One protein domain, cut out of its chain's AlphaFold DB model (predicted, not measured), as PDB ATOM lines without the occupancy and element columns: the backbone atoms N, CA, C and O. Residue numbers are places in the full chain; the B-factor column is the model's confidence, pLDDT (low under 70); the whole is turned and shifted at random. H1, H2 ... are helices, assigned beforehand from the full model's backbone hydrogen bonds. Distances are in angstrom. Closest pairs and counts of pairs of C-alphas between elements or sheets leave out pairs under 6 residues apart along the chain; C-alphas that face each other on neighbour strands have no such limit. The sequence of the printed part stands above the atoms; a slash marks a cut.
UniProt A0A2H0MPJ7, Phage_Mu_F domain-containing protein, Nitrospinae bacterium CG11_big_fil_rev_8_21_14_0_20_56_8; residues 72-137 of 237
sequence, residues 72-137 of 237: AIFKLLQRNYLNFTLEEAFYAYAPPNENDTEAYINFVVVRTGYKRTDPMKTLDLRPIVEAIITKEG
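What this domain is: This is residues 72 to 137 of the 237 residues of the protein "Phage_Mu_F domain-containing protein" of Nitrospinae bacterium CG11_big_fil_rev_8_21_14_0_20_56_8 (UniProt A0A2H0MPJ7). Four short helices make a small rounded ring, H1 to H2 to H3 to H4 and back to H1, with steep crossings at the three places where they touch. The ring is loosest between H1 and H2, which are near each other without touching, and a long loop, residues 113 to 124, joins H3 to H4. The printed part has 66 residues, with four named helices, H1 to H4 in chain order, and no named strand; the class is all helix. It is compact, with a radius of gyration of the C-alphas of 10.5 A and spans of 26 by 24 by 20 A.

How they stand to each other: Start at H1, residues 72 to 80, and go on to H2, residues 86 to 93: they are near each other, with 6 pairs of C-alphas within 10 A and the closest at 8.2 A. Next look at H3, residues 101 to 112, which touches H2 with residues 101 to 105 alone. The closest C-alphas, of Glu 87 and Ile 105, are 6.2 A apart, at a steep tilt of 49 degrees, opposite ways. Then find H4, residues 125 to 135: it touches H3, with closest C-alphas Val 108 and Ala 131 at 5.7 A, at a steep tilt of 56 degrees, opposite ways. H4 also touches H1, with closest C-alphas Phe 74 and Val 129 at 6.1 A, at a steep tilt of 58 degrees, opposite ways. H1 and H3 are apart, and so are H2 and H4. In H1, H2, H3 and H4 every O i to N i+4 pair is within hydrogen-bond range.

Where its parts are: Find C-alpha 72 at (-49.345, -30.840, 23.619); from there H1 runs 11.9 A to C-alpha 80. H2 covers 10.4 A. H3 runs 16.5 A from C-alpha 101 at (-29.518, -25.993, 19.332). H4 runs 15.2 A and ends at C-alpha 135, at (-38.409, -27.104, 12.288).

The domain as a whole: The two C-alphas farthest apart, of Asn 97 and Thr 122, are 28.3 A apart. The printed part has no cut. The link from H1 to H2 is tight, that from H2 to H3 short, and that from H3 to H4 long. The mean pLDDT of the printed part is 97.3, and no printed residue is under 70.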
ATOM      1  N   ALA A  72     -50.346 -30.276  22.724       95.56
ATOM      2  CA  ALA A  72     -49.345 -30.840  23.619       95.56
ATOM      3  C   ALA A  72     -48.034 -30.029  23.613       95.56
ATOM      4  O   ALA A  72     -47.472 -29.799  24.684       95.56
ATOM      5  N   ILE A  73     -47.584 -29.512  22.458       96.69
ATOM      6  CA  ILE A  73     -46.420 -28.602  22.395       96.69
ATOM      7  C   ILE A  73     -46.712 -27.327  23.187       96.69
ATOM      8  O   ILE A  73     -45.936 -26.950  24.062       96.69
ATOM      9  N   PHE A  74     -47.848 -26.677  22.918       97.12
ATOM     10  CA  PHE A  74     -48.224 -25.438  23.602       97.12
ATOM     11  C   PHE A  74     -48.231 -25.618  25.126       97.12
ATOM     12  O   PHE A  74     -47.673 -24.808  25.863       97.12
ATOM     13  N   LYS A  75     -48.811 -26.721  25.606       95.38
ATOM     14  CA  LYS A  75     -48.882 -27.029  27.036       95.38
ATOM     15  C   LYS A  75     -47.537 -27.404  27.645       95.38
ATOM     16  O   LYS A  75     -47.286 -27.034  28.790       95.38
ATOM     17  N   LEU A  76     -46.669 -28.077  26.895       94.75
ATOM     18  CA  LEU A  76     -45.287 -28.321  27.300       94.75
ATOM     19  C   LEU A  76     -44.547 -27.004  27.535       94.75
ATOM     20  O   LEU A  76     -43.963 -26.830  28.605       94.75
ATOM     21  N   LEU A  77     -44.646 -26.060  26.594       96.69
ATOM     22  CA  LEU A  77     -44.046 -24.732  26.742       96.69
ATOM     23  C   LEU A  77     -44.600 -23.989  27.967       96.69
ATOM     24  O   LEU A  77     -43.829 -23.490  28.786       96.69
ATOM     25  N   GLN A  78     -45.928 -23.985  28.137       95.38
ATOM     26  CA  GLN A  78     -46.590 -23.347  29.280       95.38
ATOM     27  C   GLN A  78     -46.199 -23.941  30.636       95.38
ATOM     28  O   GLN A  78     -46.165 -23.228  31.632       95.38
ATOM     29  N   ARG A  79     -45.965 -25.249  30.719       92.88
ATOM     30  CA  ARG A  79     -45.720 -25.893  32.013       92.88
ATOM     31  C   ARG A  79     -44.253 -25.868  32.412       92.88
ATOM     32  O   ARG A  79     -43.956 -25.717  33.592       92.88
ATOM     33  N   ASN A  80     -43.356 -26.039  31.444       93.75
ATOM     34  CA  ASN A  80     -41.958 -26.331  31.738       93.75
ATOM     35  C   ASN A  80     -41.023 -25.145  31.495       93.75
ATOM     36  O   ASN A  80     -39.944 -25.129  32.077       93.75
ATOM     37  N   TYR A  81     -41.407 -24.176  30.656       96.81
ATOM     38  CA  TYR A  81     -40.448 -23.200  30.129       96.81
ATOM     39  C   TYR A  81     -40.813 -21.733  30.368       96.81
ATOM     40  O   TYR A  81     -40.039 -20.865  29.991       96.81
ATOM     41  N   LEU A  82     -41.935 -21.406  31.024       97.44
ATOM     42  CA  LEU A  82     -42.326 -19.999  31.249       97.44
ATOM     43  C   LEU A  82     -41.315 -19.191  32.078       97.44
ATOM     44  O   LEU A  82     -41.237 -17.973  31.928       97.44
ATOM     45  N   ASN A  83     -40.550 -19.858  32.941       97.94
ATOM     46  CA  ASN A  83     -39.537 -19.218  33.783       97.94
ATOM     47  C   ASN A  83     -38.169 -19.077  33.096       97.94
ATOM     48  O   ASN A  83     -37.242 -18.589  33.732       97.94
ATOM     49  N   PHE A  84     -38.053 -19.489  31.834       98.62
ATOM     50  CA  PHE A  84     -36.845 -19.357  31.029       98.62
ATOM     51  C   PHE A  84     -36.928 -18.167  30.075       98.62
ATOM     52  O   PHE A  84     -38.018 -17.702  29.719       98.62
ATOM     53  N   THR A  85     -35.773 -17.699  29.618       98.81
ATOM     54  CA  THR A  85     -35.667 -16.961  28.356       98.81
ATOM     55  C   THR A  85     -35.936 -17.890  27.167       98.81
ATOM     56  O   THR A  85     -35.965 -19.118  27.304       98.81
ATOM     57  N   LEU A  86     -36.148 -17.324  25.978       98.75
ATOM     58  CA  LEU A  86     -36.335 -18.115  24.763       98.75
ATOM     59  C   LEU A  86     -35.143 -19.046  24.500       98.75
ATOM     60  O   LEU A  86     -35.352 -20.215  24.186       98.75
ATOM     61  N   GLU A  87     -33.904 -18.574  24.650       98.62
ATOM     62  CA  GLU A  87     -32.736 -19.435  24.424       98.62
ATOM     63  C   GLU A  87     -32.616 -20.547  25.468       98.62
ATOM     64  O   GLU A  87     -32.437 -21.705  25.092       98.62
ATOM     65  N   GLU A  88     -32.803 -20.242  26.754       98.75
ATOM     66  CA  GLU A  88     -32.778 -21.237  27.835       98.75
ATOM     67  C   GLU A  88     -33.829 -22.336  27.611       98.75
ATOM     68  O   GLU A  88     -33.548 -23.526  27.780       98.75
ATOM     69  N   ALA A  89     -35.027 -21.956  27.150       98.44
ATOM     70  CA  ALA A  89     -36.084 -22.900  26.812       98.44
ATOM     71  C   ALA A  89     -35.672 -23.863  25.691       98.44
ATOM     72  O   ALA A  89     -35.947 -25.060  25.787       98.44
ATOM     73  N   PHE A  90     -34.992 -23.382  24.648       98.31
ATOM     74  CA  PHE A  90     -34.547 -24.233  23.540       98.31
ATOM     75  C   PHE A  90     -33.291 -25.048  23.861       98.31
ATOM     76  O   PHE A  90     -33.185 -26.174  23.378       98.31
ATOM     77  N   TYR A  91     -32.411 -24.564  24.740       98.31
ATOM     78  CA  TYR A  91     -31.338 -25.380  25.318       98.31
ATOM     79  C   TYR A  91     -31.878 -26.571  26.121       98.31
ATOM     80  O   TYR A  91     -31.288 -27.650  26.084       98.31
ATOM     81  N   ALA A  92     -33.017 -26.406  26.800       95.88
ATOM     82  CA  ALA A  92     -33.698 -27.502  27.484       95.88
ATOM     83  C   ALA A  92     -34.508 -28.401  26.526       95.88
ATOM     84  O   ALA A  92     -34.510 -29.621  26.682       95.88
ATOM     85  N   TYR A  93     -35.207 -27.815  25.548       95.12
ATOM     86  CA  TYR A  93     -36.092 -28.539  24.627       95.12
ATOM     87  C   TYR A  93     -35.331 -29.366  23.576       95.12
ATOM     88  O   TYR A  93     -35.691 -30.513  23.325       95.12
ATOM     89  N   ALA A  94     -34.281 -28.796  22.978       94.94
ATOM     90  CA  ALA A  94     -33.473 -29.406  21.925       94.94
ATOM     91  C   ALA A  94     -31.980 -29.300  22.287       94.94
ATOM     92  O   ALA A  94     -31.268 -28.487  21.696       94.94
ATOM     93  N   PRO A  95     -31.492 -30.085  23.265       95.50
ATOM     94  CA  PRO A  95     -30.153 -29.922  23.824       95.50
ATOM     95  C   PRO A  95     -29.035 -30.243  22.811       95.50
ATOM     96  O   PRO A  95     -29.230 -31.087  21.924       95.50
ATOM     97  N   PRO A  96     -27.847 -29.616  22.953       96.38
ATOM     98  CA  PRO A  96     -26.789 -29.625  21.933       96.38
ATOM     99  C   PRO A  96     -26.071 -30.971  21.774       96.38
ATOM    100  O   PRO A  96     -25.368 -31.197  20.796       96.38
ATOM    101  N   ASN A  97     -26.247 -31.891  22.723       95.50
ATOM    102  CA  ASN A  97     -25.738 -33.258  22.610       95.50
ATOM    103  C   ASN A  97     -26.537 -34.121  21.614       95.50
ATOM    104  O   ASN A  97     -26.045 -35.169  21.203       95.50
ATOM    105  N   GLU A  98     -27.759 -33.713  21.254       88.88
ATOM    106  CA  GLU A  98     -28.622 -34.407  20.285       88.88
ATOM    107  C   GLU A  98     -28.975 -33.532  19.064       88.88
ATOM    108  O   GLU A  98     -29.420 -34.066  18.049       88.88
ATOM    109  N   ASN A  99     -28.793 -32.206  19.137       93.88
ATOM    110  CA  ASN A  99     -29.298 -31.252  18.145       93.88
ATOM    111  C   ASN A  99     -28.305 -30.119  17.852       93.88
ATOM    112  O   ASN A  99     -27.451 -29.799  18.669       93.88
ATOM    113  N   ASP A 100     -28.498 -29.427  16.728       97.00
ATOM    114  CA  ASP A 100     -27.938 -28.085  16.525       97.00
ATOM    115  C   ASP A 100     -28.861 -27.045  17.184       97.00
ATOM    116  O   ASP A 100     -29.759 -26.470  16.554       97.00
ATOM    117  N   THR A 101     -28.691 -26.876  18.497       97.94
ATOM    118  CA  THR A 101     -29.518 -25.993  19.332       97.94
ATOM    119  C   THR A 101     -29.451 -24.540  18.872       97.94
ATOM    120  O   THR A 101     -30.479 -23.870  18.807       97.94
ATOM    121  N   GLU A 102     -28.266 -24.058  18.498       98.31
ATOM    122  CA  GLU A 102     -28.059 -22.674  18.066       98.31
ATOM    123  C   GLU A 102     -28.781 -22.383  16.745       98.31
ATOM    124  O   GLU A 102     -29.506 -21.389  16.633       98.31
ATOM    125  N   ALA A 103     -28.702 -23.290  15.766       98.19
ATOM    126  CA  ALA A 103     -29.492 -23.164  14.544       98.19
ATOM    127  C   ALA A 103     -31.004 -23.300  14.794       98.19
ATOM    128  O   ALA A 103     -31.809 -22.786  14.008       98.19
ATOM    129  N   TYR A 104     -31.430 -24.005  15.848       98.12
ATOM    130  CA  TYR A 104     -32.837 -24.054  16.256       98.12
ATOM    131  C   TYR A 104     -33.280 -22.701  16.829       98.12
ATOM    132  O   TYR A 104     -34.244 -22.121  16.327       98.12
ATOM    133  N   ILE A 105     -32.553 -22.163  17.810       98.69
ATOM    134  CA  ILE A 105     -32.838 -20.858  18.424       98.69
ATOM    135  C   ILE A 105     -32.911 -19.774  17.347       98.69
ATOM    136  O   ILE A 105     -33.903 -19.049  17.273       98.69
ATOM    137  N   ASN A 106     -31.914 -19.712  16.459       98.69
ATOM    138  CA  ASN A 106     -31.878 -18.729  15.376       98.69
ATOM    139  C   ASN A 106     -33.077 -18.871  14.427       98.69
ATOM    140  O   ASN A 106     -33.667 -17.867  14.032       98.69
ATOM    141  N   PHE A 107     -33.487 -20.101  14.098       98.50
ATOM    142  CA  PHE A 107     -34.680 -20.335  13.283       98.50
ATOM    143  C   PHE A 107     -35.951 -19.788  13.948       98.50
ATOM    144  O   PHE A 107     -36.776 -19.165  13.279       98.50
ATOM    145  N   VAL A 108     -36.110 -20.000  15.259       98.56
ATOM    146  CA  VAL A 108     -37.272 -19.506  16.013       98.56
ATOM    147  C   VAL A 108     -37.255 -17.982  16.073       98.56
ATOM    148  O   VAL A 108     -38.248 -17.369  15.697       98.56
ATOM    149  N   VAL A 109     -36.123 -17.375  16.445       98.69
ATOM    150  CA  VAL A 109     -35.925 -15.915  16.499       98.69
ATOM    151  C   VAL A 109     -36.276 -15.253  15.167       98.69
ATOM    152  O   VAL A 109     -37.071 -14.317  15.134       98.69
ATOM    153  N   VAL A 110     -35.745 -15.766  14.052       98.44
ATOM    154  CA  VAL A 110     -36.021 -15.218  12.715       98.44
ATOM    155  C   VAL A 110     -37.501 -15.344  12.353       98.44
ATOM    156  O   VAL A 110     -38.068 -14.436  11.751       98.44
ATOM    157  N   ARG A 111     -38.145 -16.459  12.712       97.81
ATOM    158  CA  ARG A 111     -39.538 -16.727  12.337       97.81
ATOM    159  C   ARG A 111     -40.555 -15.978  13.197       97.81
ATOM    160  O   ARG A 111     -41.636 -15.676  12.698       97.81
ATOM    161  N   THR A 112     -40.252 -15.714  14.466       98.38
ATOM    162  CA  THR A 112     -41.180 -15.050  15.396       98.38
ATOM    163  C   THR A 112     -40.883 -13.567  15.598       98.38
ATOM    164  O   THR A 112     -41.770 -12.836  16.030       98.38
ATOM    165  N   GLY A 113     -39.656 -13.118  15.317       98.44
ATOM    166  CA  GLY A 113     -39.179 -11.770  15.639       98.44
ATOM    167  C   GLY A 113     -38.845 -11.557  17.122       98.44
ATOM    168  O   GLY A 113     -38.514 -10.439  17.513       98.44
ATOM    169  N   TYR A 114     -38.929 -12.601  17.951       98.69
ATOM    170  CA  TYR A 114     -38.569 -12.536  19.372       98.69
ATOM    171  C   TYR A 114     -37.060 -12.564  19.565       98.69
ATOM    172  O   TYR A 114     -36.322 -13.099  18.741       98.69
ATOM    173  N   LYS A 115     -36.591 -12.021  20.684       98.69
ATOM    174  CA  LYS A 115     -35.181 -12.052  21.063       98.69
ATOM    175  C   LYS A 115     -34.889 -13.292  21.893       98.69
ATOM    176  O   LYS A 115     -35.725 -13.781  22.646       98.69
ATOM    177  N   ARG A 116     -33.642 -13.749  21.812       98.62
ATOM    178  CA  ARG A 116     -33.112 -14.865  22.612       98.62
ATOM    179  C   ARG A 116     -33.343 -14.676  24.114       98.62
ATOM    180  O   ARG A 116     -33.697 -15.623  24.803       98.62
ATOM    181  N   THR A 117     -33.192 -13.440  24.586       98.75
ATOM    182  CA  THR A 117     -33.304 -13.048  25.995       98.75
ATOM    183  C   THR A 117     -34.733 -12.750  26.446       98.75
ATOM    184  O   THR A 117     -34.936 -12.444  27.619       98.75
ATOM    185  N   ASP A 118     -35.722 -12.774  25.543       98.69
ATOM    186  CA  ASP A 118     -37.100 -12.472  25.925       98.69
ATOM    187  C   ASP A 118     -37.620 -13.565  26.878       98.69
ATOM    188  O   ASP A 118     -37.499 -14.755  26.566       98.69
ATOM    189  N   PRO A 119     -38.203 -13.206  28.038       98.69
ATOM    190  CA  PRO A 119     -38.781 -14.187  28.950       98.69
ATOM    191  C   PRO A 119     -39.975 -14.899  28.304       98.69
ATOM    192  O   PRO A 119     -40.939 -14.258  27.891       98.69
ATOM    193  N   MET A 120     -39.986 -16.232  28.296       98.56
ATOM    194  CA  MET A 120     -41.063 -17.026  27.687       98.56
ATOM    195  C   MET A 120     -42.451 -16.675  28.238       98.56
ATOM    196  O   MET A 120     -43.427 -16.663  27.490       98.56
ATOM    197  N   LYS A 121     -42.552 -16.327  29.529       98.44
ATOM    198  CA  LYS A 121     -43.807 -15.878  30.162       98.44
ATOM    199  C   LYS A 121     -44.423 -14.608  29.573       98.44
ATOM    200  O   LYS A 121     -45.602 -14.371  29.813       98.44
ATOM    201  N   THR A 122     -43.658 -13.785  28.857       98.25
ATOM    202  CA  THR A 122     -44.162 -12.543  28.248       98.25
ATOM    203  C   THR A 122     -44.500 -12.699  26.766       98.25
ATOM    204  O   THR A 122     -44.996 -11.753  26.162       98.25
ATOM    205  N   LEU A 123     -44.223 -13.861  26.168       98.31
ATOM    206  CA  LEU A 123     -44.386 -14.112  24.737       98.31
ATOM    207  C   LEU A 123     -45.718 -14.801  24.425       98.31
ATOM    208  O   LEU A 123     -46.232 -15.598  25.213       98.31
ATOM    209  N   ASP A 124     -46.245 -14.567  23.220       98.44
ATOM    210  CA  ASP A 124     -47.244 -15.471  22.654       98.44
ATOM    211  C   ASP A 124     -46.539 -16.766  22.237       98.44
ATOM    212  O   ASP A 124     -45.644 -16.777  21.393       98.44
ATOM    213  N   LEU A 125     -46.940 -17.886  22.835       98.56
ATOM    214  CA  LEU A 125     -46.326 -19.178  22.548       98.56
ATOM    215  C   LEU A 125     -46.788 -19.762  21.206       98.56
ATOM    216  O   LEU A 125     -46.147 -20.678  20.700       98.56
ATOM    217  N   ARG A 126     -47.883 -19.270  20.606       98.50
ATOM    218  CA  ARG A 126     -48.433 -19.837  19.360       98.50
ATOM    219  C   ARG A 126     -47.444 -19.735  18.186       98.50
ATOM    220  O   ARG A 126     -47.194 -20.774  17.577       98.50
ATOM    221  N   PRO A 127     -46.803 -18.581  17.898       98.62
ATOM    222  CA  PRO A 127     -45.732 -18.509  16.899       98.62
ATOM    223  C   PRO A 127     -44.555 -19.456  17.175       98.62
ATOM    224  O   PRO A 127     -43.989 -20.020  16.239       98.62
ATOM    225  N   ILE A 128     -44.208 -19.676  18.448       98.69
ATOM    226  CA  ILE A 128     -43.125 -20.591  18.844       98.69
ATOM    227  C   ILE A 128     -43.517 -22.041  18.542       98.69
ATOM    228  O   ILE A 128     -42.719 -22.790  17.982       98.69
ATOM    229  N   VAL A 129     -44.761 -22.430  18.842       98.69
ATOM    230  CA  VAL A 129     -45.301 -23.746  18.474       98.69
ATOM    231  C   VAL A 129     -45.237 -23.946  16.959       98.69
ATOM    232  O   VAL A 129     -44.726 -24.967  16.512       98.69
ATOM    233  N   GLU A 130     -45.671 -22.974  16.152       98.50
ATOM    234  CA  GLU A 130     -45.580 -23.077  14.684       98.50
ATOM    235  C   GLU A 130     -44.135 -23.198  14.183       98.50
ATOM    236  O   GLU A 130     -43.856 -23.946  13.238       98.50
ATOM    237  N   ALA A 131     -43.198 -22.490  14.817       98.38
ATOM    238  CA  ALA A 131     -41.779 -22.622  14.517       98.38
ATOM    239  C   ALA A 131     -41.267 -24.033  14.838       98.38
ATOM    240  O   ALA A 131     -40.586 -24.623  14.003       98.38
ATOM    241  N   ILE A 132     -41.655 -24.613  15.978       98.50
ATOM    242  CA  ILE A 132     -41.313 -25.998  16.331       98.50
ATOM    243  C   ILE A 132     -41.845 -26.967  15.274       98.50
ATOM    244  O   ILE A 132     -41.062 -27.692  14.671       98.50
ATOM    245  N   ILE A 133     -43.143 -26.915  14.963       98.25
ATOM    246  CA  ILE A 133     -43.780 -27.802  13.974       98.25
ATOM    247  C   ILE A 133     -43.073 -27.720  12.613       98.25
ATOM    248  O   ILE A 133     -42.887 -28.731  11.927       98.25
ATOM    249  N   THR A 134     -42.664 -26.510  12.220       97.00
ATOM    250  CA  THR A 134     -41.941 -26.288  10.966       97.00
ATOM    251  C   THR A 134     -40.521 -26.849  11.018       97.00
ATOM    252  O   THR A 134     -40.102 -27.506  10.067       97.00
ATOM    253  N   LYS A 135     -39.784 -26.618  12.112       96.25
ATOM    254  CA  LYS A 135     -38.409 -27.104  12.288       96.25
ATOM    255  C   LYS A 135     -38.351 -28.631  12.340       96.25
ATOM    256  O   LYS A 135     -37.477 -29.220  11.711       96.25
ATOM    257  N   GLU A 136     -39.333 -29.259  12.984       94.88
ATOM    258  CA  GLU A 136     -39.518 -30.716  12.991       94.88
ATOM    259  C   GLU A 136     -39.958 -31.273  11.628       94.88
ATOM    260  O   GLU A 136     -39.952 -32.484  11.387       94.88
ATOM    261  N   GLY A 137     -40.329 -30.384  10.704       94.62
ATOM    262  CA  GLY A 137     -40.630 -30.723   9.325       94.62
ATOM    263  C   GLY A 137     -41.938 -31.488   9.151       94.62
ATOM    264  O   GLY A 137     -42.112 -32.118   8.110       94.62
TER     265      GLY A 137